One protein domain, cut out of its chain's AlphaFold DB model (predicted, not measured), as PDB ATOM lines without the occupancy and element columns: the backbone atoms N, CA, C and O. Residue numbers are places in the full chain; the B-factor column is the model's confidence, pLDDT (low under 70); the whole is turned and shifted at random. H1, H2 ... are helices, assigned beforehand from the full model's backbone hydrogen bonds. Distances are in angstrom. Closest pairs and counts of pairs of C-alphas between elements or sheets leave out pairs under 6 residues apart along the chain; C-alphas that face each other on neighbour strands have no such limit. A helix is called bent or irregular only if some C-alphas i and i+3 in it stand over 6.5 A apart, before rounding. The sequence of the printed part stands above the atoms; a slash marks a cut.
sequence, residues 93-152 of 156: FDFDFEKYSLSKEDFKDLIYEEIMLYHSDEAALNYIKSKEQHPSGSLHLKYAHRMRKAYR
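This is residues 93 to 152 of the 156 residues of the protein "Hypothetical protein" of Strombidium inclinatum (UniProt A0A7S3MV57). Two long helices, H2 and H3, meet near their ends as an L, and two short helices, H1 and H4, lie near each other across the open side of that L. The arrangement is a loose ring of helices with few contacts: H2 and H3 make one corner, and the short pair faces it from the far side. You are looking at 60 printed residues with four named helices, H1, H2, H3, H4 along the chain, and no named strand; the class is all helix, with 38 of the residues in named elements. By its radius of gyration of the C-alphas, 12.0 A, the whole is compact, and the C-alphas span 36 by 25 by 15 A along their three main axes.

Begin with the longest helix, H2, residues 104 to 117, and go on to H3, residues 121 to 133. They touch only at the corner by their tight link, through residues 113 to 117 of H2 and 123 to 127 of H3. Look there for their closest C-alphas, those of Leu 117 and Ala 124, 4.6 A apart. Their lines stand at 71 degrees, only just about perpendicular, and their centres are 15.2 A apart. H1, residues 96 to 99, and H4, residues 140 to 146, are near each other, with 7 pairs of C-alphas within 10 A but no pair within 8 A. H1 is apart from H2 and H3, and H4 is apart from them too. In H2 and H3 every O i to N i+4 pair is within hydrogen-bond range; in H4 it is 1 of 3, beside 1 of 4 for O i to N i+3, and H1 is too short for an O i to N i+4 pair.

Find C-alpha 104 at (-10.726, 9.131, -0.232); from there H2 runs 20.3 A to C-alpha 117 at (-0.487, 5.791, -17.433). H3 runs 18.4 A, from Asp 121 to Gln 133. H1, Asp 96 to Lys 99, measures 5.7 A. H4 measures 8.8 A and ends at C-alpha 146, at (-12.318, -4.386, 2.115). H4 is irregular: C-alphas 142 and 145 are 8.3 A apart.

The C-alphas farthest apart are those of Asp 121 and Lys 149, 36.0 A. The printed part runs from residue 93 to residue 152 with no cut. The links H1 to H2 and H2 to H3 are tight, H3 to H4 is short, and no link is long. The mean pLDDT of the printed part is 95.0, and no printed residue is under 70.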
ATOM      1  N   PHE A  93     -11.008  -5.784 -15.313       94.12
ATOM      2  CA  PHE A  93      -9.880  -5.136 -14.650       94.12
ATOM      3  C   PHE A  93     -10.132  -3.644 -14.404       94.12
ATOM      4  O   PHE A  93      -9.867  -3.147 -13.312       94.12
ATOM      5  N   ASP A  94     -10.705  -2.955 -15.392       92.12
ATOM      6  CA  ASP A  94     -10.888  -1.498 -15.379       92.12
ATOM      7  C   ASP A  94     -11.951  -1.068 -14.359       92.12
ATOM      8  O   ASP A  94     -11.939   0.057 -13.871       92.12
ATOM      9  N   PHE A  95     -12.836  -1.995 -13.982       93.62
ATOM     10  CA  PHE A  95     -13.894  -1.801 -12.989       93.62
ATOM     11  C   PHE A  95     -13.597  -2.474 -11.641       93.62
ATOM     12  O   PHE A  95     -14.456  -2.506 -10.757       93.62
ATOM     13  N   ASP A  96     -12.389  -3.007 -11.427       94.50
ATOM     14  CA  ASP A  96     -12.072  -3.756 -10.203       94.50
ATOM     15  C   ASP A  96     -12.214  -2.899  -8.933       94.50
ATOM     16  O   ASP A  96     -12.598  -3.398  -7.873       94.50
ATOM     17  N   PHE A  97     -11.999  -1.583  -9.040       94.50
ATOM     18  CA  PHE A  97     -12.147  -0.640  -7.926       94.50
ATOM     19  C   PHE A  97     -13.566  -0.623  -7.336       94.50
ATOM     20  O   PHE A  97     -13.734  -0.349  -6.142       94.50
ATOM     21  N   GLU A  98     -14.596  -0.960  -8.121       94.44
ATOM     22  CA  GLU A  98     -15.983  -0.989  -7.652       94.44
ATOM     23  C   GLU A  98     -16.241  -2.096  -6.629       94.44
ATOM     24  O   GLU A  98     -17.144  -1.971  -5.795       94.44
ATOM     25  N   LYS A  99     -15.430  -3.159  -6.641       94.81
ATOM     26  CA  LYS A  99     -15.598  -4.308  -5.745       94.81
ATOM     27  C   LYS A  99     -15.178  -4.003  -4.312       94.81
ATOM     28  O   LYS A  99     -15.601  -4.700  -3.387       94.81
ATOM     29  N   TYR A 100     -14.376  -2.961  -4.093       95.94
ATOM     30  CA  TYR A 100     -13.781  -2.661  -2.791       95.94
ATOM     31  C   TYR A 100     -14.353  -1.387  -2.164       95.94
ATOM     32  O   TYR A 100     -14.809  -0.445  -2.818       95.94
ATOM     33  N   SER A 101     -14.374  -1.364  -0.836       96.44
ATOM     34  CA  SER A 101     -14.802  -0.208  -0.047       96.44
ATOM     35  C   SER A 101     -13.605   0.719   0.158       96.44
ATOM     36  O   SER A 101     -12.939   0.639   1.189       96.44
ATOM     37  N   LEU A 102     -13.297   1.542  -0.844       96.38
ATOM     38  CA  LEU A 102     -12.120   2.421  -0.903       96.38
ATOM     39  C   LEU A 102     -12.337   3.749  -0.156       96.38
ATOM     40  O   LEU A 102     -13.462   4.244  -0.072       96.38
ATOM     41  N   SER A 103     -11.271   4.302   0.426       97.06
ATOM     42  CA  SER A 103     -11.296   5.600   1.108       97.06
ATOM     43  C   SER A 103     -10.993   6.721   0.118       97.06
ATOM     44  O   SER A 103     -10.620   6.482  -1.030       97.06
ATOM     45  N   LYS A 104     -11.120   7.969   0.569       97.81
ATOM     46  CA  LYS A 104     -10.726   9.131  -0.232       97.81
ATOM     47  C   LYS A 104      -9.249   9.066  -0.631       97.81
ATOM     48  O   LYS A 104      -8.909   9.426  -1.751       97.81
ATOM     49  N   GLU A 105      -8.389   8.643   0.288       97.81
ATOM     50  CA  GLU A 105      -6.950   8.507   0.073       97.81
ATOM     51  C   GLU A 105      -6.655   7.406  -0.949       97.81
ATOM     52  O   GLU A 105      -5.902   7.656  -1.880       97.81
ATOM     53  N   ASP A 106      -7.341   6.259  -0.871       96.88
ATOM     54  CA  ASP A 106      -7.201   5.197  -1.877       96.88
ATOM     55  C   ASP A 106      -7.581   5.684  -3.282       96.88
ATOM     56  O   ASP A 106      -6.871   5.428  -4.247       96.88
ATOM     57  N   PHE A 107      -8.688   6.425  -3.412       97.31
ATOM     58  CA  PHE A 107      -9.084   6.983  -4.707       97.31
ATOM     59  C   PHE A 107      -8.081   8.007  -5.237       97.31
ATOM     60  O   PHE A 107      -7.890   8.078  -6.447       97.31
ATOM     61  N   LYS A 108      -7.434   8.796  -4.369       98.00
ATOM     62  CA  LYS A 108      -6.369   9.712  -4.804       98.00
ATOM     63  C   LYS A 108      -5.199   8.951  -5.413       98.00
ATOM     64  O   LYS A 108      -4.712   9.379  -6.454       98.00
ATOM     65  N   ASP A 109      -4.787   7.851  -4.785       96.12
ATOM     66  CA  ASP A 109      -3.711   7.004  -5.297       96.12
ATOM     67  C   ASP A 109      -4.103   6.409  -6.656       96.12
ATOM     68  O   ASP A 109      -3.362   6.572  -7.616       96.12
ATOM     69  N   LEU A 110      -5.304   5.828  -6.776       96.06
ATOM     70  CA  LEU A 110      -5.781   5.249  -8.042       96.06
ATOM     71  C   LEU A 110      -5.907   6.292  -9.164       96.06
ATOM     72  O   LEU A 110      -5.551   6.021 -10.304       96.06
ATOM     73  N   ILE A 111      -6.381   7.504  -8.855       96.94
ATOM     74  CA  ILE A 111      -6.431   8.601  -9.834       96.94
ATOM     75  C   ILE A 111      -5.016   9.016 -10.247       96.94
ATOM     76  O   ILE A 111      -4.778   9.302 -11.417       96.94
ATOM     77  N   TYR A 112      -4.074   9.073  -9.305       96.94
ATOM     78  CA  TYR A 112      -2.684   9.379  -9.624       96.94
ATOM     79  C   TYR A 112      -2.053   8.287 -10.498       96.94
ATOM     80  O   TYR A 112      -1.384   8.612 -11.476       96.94
ATOM     81  N   GLU A 113      -2.305   7.013 -10.193       94.56
ATOM     82  CA  GLU A 113      -1.888   5.875 -11.017       94.56
ATOM     83  C   GLU A 113      -2.446   5.992 -12.444       94.56
ATOM     84  O   GLU A 113      -1.673   5.883 -13.393       94.56
ATOM     85  N   GLU A 114      -3.731   6.328 -12.599       95.62
ATOM     86  CA  GLU A 114      -4.365   6.573 -13.903       95.62
ATOM     87  C   GLU A 114      -3.687   7.725 -14.660       95.62
ATOM     88  O   GLU A 114      -3.364   7.593 -15.837       95.62
ATOM     89  N   ILE A 115      -3.393   8.849 -13.989       97.69
ATOM     90  CA  ILE A 115      -2.647   9.965 -14.595       97.69
ATOM     91  C   ILE A 115      -1.281   9.480 -15.086       97.69
ATOM     92  O   ILE A 115      -0.873   9.820 -16.198       97.69
ATOM     93  N   MET A 116      -0.577   8.674 -14.290       97.69
ATOM     94  CA  MET A 116       0.747   8.174 -14.648       97.69
ATOM     95  C   MET A 116       0.740   7.274 -15.886       97.69
ATOM     96  O   MET A 116       1.737   7.288 -16.607       97.69
ATOM     97  N   LEU A 117      -0.361   6.577 -16.195       96.25
ATOM     98  CA  LEU A 117      -0.487   5.791 -17.433       96.25
ATOM     99  C   LEU A 117      -0.280   6.639 -18.696       96.25
ATOM    100  O   LEU A 117       0.252   6.143 -19.684       96.25
ATOM    101  N   TYR A 118      -0.649   7.922 -18.657       96.44
ATOM    102  CA  TYR A 118      -0.500   8.850 -19.786       96.44
ATOM    103  C   TYR A 118       0.806   9.658 -19.753       96.44
ATOM    104  O   TYR A 118       1.092  10.396 -20.694       96.44
ATOM    105  N   HIS A 119       1.589   9.553 -18.674       96.62
ATOM    106  CA  HIS A 119       2.781  10.383 -18.443       96.62
ATOM    107  C   HIS A 119       4.067   9.570 -18.225       96.62
ATOM    108  O   HIS A 119       5.135  10.156 -18.047       96.62
ATOM    109  N   SER A 120       3.993   8.235 -18.226       97.69
ATOM    110  CA  SER A 120       5.146   7.344 -18.097       97.69
ATOM    111  C   SER A 120       4.934   6.037 -18.858       97.69
ATOM    112  O   SER A 120       4.048   5.249 -18.522       97.69
ATOM    113  N   ASP A 121       5.814   5.764 -19.824       97.12
ATOM    114  CA  ASP A 121       5.816   4.508 -20.584       97.12
ATOM    115  C   ASP A 121       5.996   3.290 -19.667       97.12
ATOM    116  O   ASP A 121       5.396   2.239 -19.883       97.12
ATOM    117  N   GLU A 122       6.793   3.425 -18.602       97.19
ATOM    118  CA  GLU A 122       6.992   2.355 -17.626       97.19
ATOM    119  C   GLU A 122       5.692   2.034 -16.877       97.19
ATOM    120  O   GLU A 122       5.341   0.862 -16.717       97.19
ATOM    121  N   ALA A 123       4.950   3.064 -16.455       96.25
ATOM    122  CA  ALA A 123       3.667   2.886 -15.780       96.25
ATOM    123  C   ALA A 123       2.644   2.215 -16.710       96.25
ATOM    124  O   ALA A 123       1.999   1.245 -16.306       96.25
ATOM    125  N   ALA A 124       2.566   2.659 -17.969       97.00
ATOM    126  CA  ALA A 124       1.705   2.054 -18.981       97.00
ATOM    127  C   ALA A 124       2.049   0.572 -19.228       97.00
ATOM    128  O   ALA A 124       1.166  -0.286 -19.207       97.00
ATOM    129  N   LEU A 125       3.334   0.237 -19.394       97.00
ATOM    130  CA  LEU A 125       3.776  -1.149 -19.591       97.00
ATOM    131  C   LEU A 125       3.464  -2.038 -18.382       97.00
ATOM    132  O   LEU A 125       3.073  -3.194 -18.550       97.00
ATOM    133  N   ASN A 126       3.632  -1.520 -17.165       95.56
ATOM    134  CA  ASN A 126       3.311  -2.259 -15.945       95.56
ATOM    135  C   ASN A 126       1.804  -2.501 -15.805       95.56
ATOM    136  O   ASN A 126       1.395  -3.595 -15.414       95.56
ATOM    137  N   TYR A 127       0.981  -1.525 -16.185       94.62
ATOM    138  CA  TYR A 127      -0.470  -1.668 -16.216       94.62
ATOM    139  C   TYR A 127      -0.923  -2.750 -17.204       94.62
ATOM    140  O   TYR A 127      -1.681  -3.639 -16.817       94.62
ATOM    141  N   ILE A 128      -0.404  -2.747 -18.439       94.81
ATOM    142  CA  ILE A 128      -0.740  -3.766 -19.452       94.81
ATOM    143  C   ILE A 128      -0.383  -5.168 -18.943       94.81
ATOM    144  O   ILE A 128      -1.223  -6.065 -18.963       94.81
ATOM    145  N   LYS A 129       0.823  -5.342 -18.386       96.12
ATOM    146  CA  LYS A 129       1.248  -6.618 -17.782       96.12
ATOM    147  C   LYS A 129       0.334  -7.050 -16.635       96.12
ATOM    148  O   LYS A 129       0.001  -8.226 -16.531       96.12
ATOM    149  N   SER A 130      -0.068  -6.117 -15.770       94.31
ATOM    150  CA  SER A 130      -0.980  -6.399 -14.652       94.31
ATOM    151  C   SER A 130      -2.350  -6.855 -15.153       94.31
ATOM    152  O   SER A 130      -2.900  -7.832 -14.646       94.31
ATOM    153  N   LYS A 131      -2.864  -6.209 -16.204       94.50
ATOM    154  CA  LYS A 131      -4.134  -6.555 -16.849       94.50
ATOM    155  C   LYS A 131      -4.101  -7.937 -17.505       94.50
ATOM    156  O   LYS A 131      -5.070  -8.681 -17.390       94.50
ATOM    157  N   GLU A 132      -2.984  -8.314 -18.125       94.62
ATOM    158  CA  GLU A 132      -2.777  -9.661 -18.683       94.62
ATOM    159  C   GLU A 132      -2.683 -10.742 -17.595       94.62
ATOM    160  O   GLU A 132      -3.248 -11.825 -17.742       94.62
ATOM    161  N   GLN A 133      -1.988 -10.456 -16.490       95.88
ATOM    162  CA  GLN A 133      -1.796 -11.406 -15.386       95.88
ATOM    163  C   GLN A 133      -3.047 -11.569 -14.516       95.88
ATOM    164  O   GLN A 133      -3.302 -12.651 -13.983       95.88
ATOM    165  N   HIS A 134      -3.833 -10.504 -14.373       95.31
ATOM    166  CA  HIS A 134      -5.003 -10.454 -13.510       95.31
ATOM    167  C   HIS A 134      -6.230  -9.954 -14.279       95.31
ATOM    168  O   HIS A 134      -6.760  -8.911 -13.926       95.31
ATOM    169  N   PRO A 135      -6.763 -10.673 -15.281       93.06
ATOM    170  CA  PRO A 135      -7.841 -10.163 -16.144       93.06
ATOM    171  C   PRO A 135      -9.122  -9.754 -15.393       93.06
ATOM    172  O   PRO A 135      -9.886  -8.914 -15.867       93.06
ATOM    173  N   SER A 136      -9.349 -10.313 -14.201       91.94
ATOM    174  CA  SER A 136     -10.477  -9.971 -13.326       91.94
ATOM    175  C   SER A 136     -10.189  -8.821 -12.354       91.94
ATOM    176  O   SER A 136     -11.065  -8.510 -11.550       91.94
ATOM    177  N   GLY A 137      -9.000  -8.215 -12.393       93.94
ATOM    178  CA  GLY A 137      -8.576  -7.141 -11.495       93.94
ATOM    179  C   GLY A 137      -7.465  -7.522 -10.511       93.94
ATOM    180  O   GLY A 137      -7.392  -8.658 -10.036       93.94
ATOM    181  N   SER A 138      -6.594  -6.564 -10.183       95.25
ATOM    182  CA  SER A 138      -5.422  -6.742  -9.307       95.25
ATOM    183  C   SER A 138      -5.568  -6.100  -7.922       95.25
ATOM    184  O   SER A 138      -4.746  -6.343  -7.038       95.25
ATOM    185  N   LEU A 139      -6.630  -5.329  -7.672       95.19
ATOM    186  CA  LEU A 139      -6.797  -4.594  -6.417       95.19
ATOM    187  C   LEU A 139      -7.043  -5.511  -5.216       95.19
ATOM    188  O   LEU A 139      -6.796  -5.101  -4.081       95.19
ATOM    189  N   HIS A 140      -7.438  -6.770  -5.440       93.94
ATOM    190  CA  HIS A 140      -7.521  -7.788  -4.388       93.94
ATOM    191  C   HIS A 140      -6.195  -7.944  -3.628       93.94
ATOM    192  O   HIS A 140      -6.216  -8.140  -2.414       93.94
ATOM    193  N   LEU A 141      -5.050  -7.770  -4.300       94.06
ATOM    194  CA  LEU A 141      -3.720  -7.878  -3.694       94.06
ATOM    195  C   LEU A 141      -3.509  -6.875  -2.547       94.06
ATOM    196  O   LEU A 141      -2.789  -7.165  -1.595       94.06
ATOM    197  N   LYS A 142      -4.164  -5.708  -2.614       94.38
ATOM    198  CA  LYS A 142      -4.071  -4.634  -1.609       94.38
ATOM    199  C   LYS A 142      -5.323  -4.545  -0.731       94.38
ATOM    200  O   LYS A 142      -5.240  -4.273   0.466       94.38
ATOM    201  N   TYR A 143      -6.494  -4.793  -1.312       95.50
ATOM    202  CA  TYR A 143      -7.788  -4.437  -0.734       95.50
ATOM    203  C   TYR A 143      -8.728  -5.621  -0.477       95.50
ATOM    204  O   TYR A 143      -9.881  -5.377  -0.124       95.50
ATOM    205  N   ALA A 144      -8.274  -6.879  -0.565       93.19
ATOM    206  CA  ALA A 144      -9.120  -8.064  -0.333       93.19
ATOM    207  C   ALA A 144      -9.988  -7.966   0.939       93.19
ATOM    208  O   ALA A 144     -11.195  -8.198   0.898       93.19
ATOM    209  N   HIS A 145      -9.407  -7.514   2.056       93.94
ATOM    210  CA  HIS A 145     -10.101  -7.348   3.341       93.94
ATOM    211  C   HIS A 145     -11.238  -6.299   3.332       93.94
ATOM    212  O   HIS A 145     -12.041  -6.243   4.261       93.94
ATOM    213  N   ARG A 146     -11.328  -5.466   2.288       94.69
ATOM    214  CA  ARG A 146     -12.318  -4.386   2.115       94.69
ATOM    215  C   ARG A 146     -13.334  -4.688   1.017       94.69
ATOM    216  O   ARG A 146     -14.049  -3.778   0.588       94.69
ATOM    217  N   MET A 147     -13.436  -5.942   0.575       95.00
ATOM    218  CA  MET A 147     -14.418  -6.362  -0.424       95.00
ATOM    219  C   MET A 147     -15.849  -6.055   0.036       95.00
ATOM    220  O   MET A 147     -16.274  -6.424   1.144       95.00
ATOM    221  N   ARG A 148     -16.592  -5.350  -0.823       94.06
ATOM    222  CA  ARG A 148     -17.990  -4.974  -0.601       94.06
ATOM    223  C   ARG A 148     -18.860  -6.225  -0.572       94.06
ATOM    224  O   ARG A 148     -18.681  -7.138  -1.368       94.06
ATOM    225  N   LYS A 149     -19.865  -6.223   0.307       90.44
ATOM    226  CA  LYS A 149     -20.783  -7.359   0.493       90.44
ATOM    227  C   LYS A 149     -21.485  -7.798  -0.797       90.44
ATOM    228  O   LYS A 149     -21.693  -8.984  -0.970       90.44
ATOM    229  N   ALA A 150     -21.809  -6.856  -1.686       88.44
ATOM    230  CA  ALA A 150     -22.487  -7.143  -2.955       88.44
ATOM    231  C   ALA A 150     -21.671  -8.023  -3.921       88.44
ATOM    232  O   ALA A 150     -22.252  -8.594  -4.832       88.44
ATOM    233  N   TYR A 151     -20.353  -8.127  -3.720       88.00
ATOM    234  CA  TYR A 151     -19.448  -8.898  -4.577       88.00
ATOM    235  C   TYR A 151     -18.819 -10.093  -3.848       88.00
ATOM    236  O   TYR A 151     -17.907 -10.714  -4.386       88.00
ATOM    237  N   ARG A 152     -19.260 -10.402  -2.620       84.50
ATOM    238  CA  ARG A 152     -18.839 -11.627  -1.926       84.50
ATOM    239  C   ARG A 152     -19.614 -12.812  -2.482       84.50
ATOM    240  O   ARG A 152     -20.784 -12.663  -2.835       84.50
TER     241      ARG A 152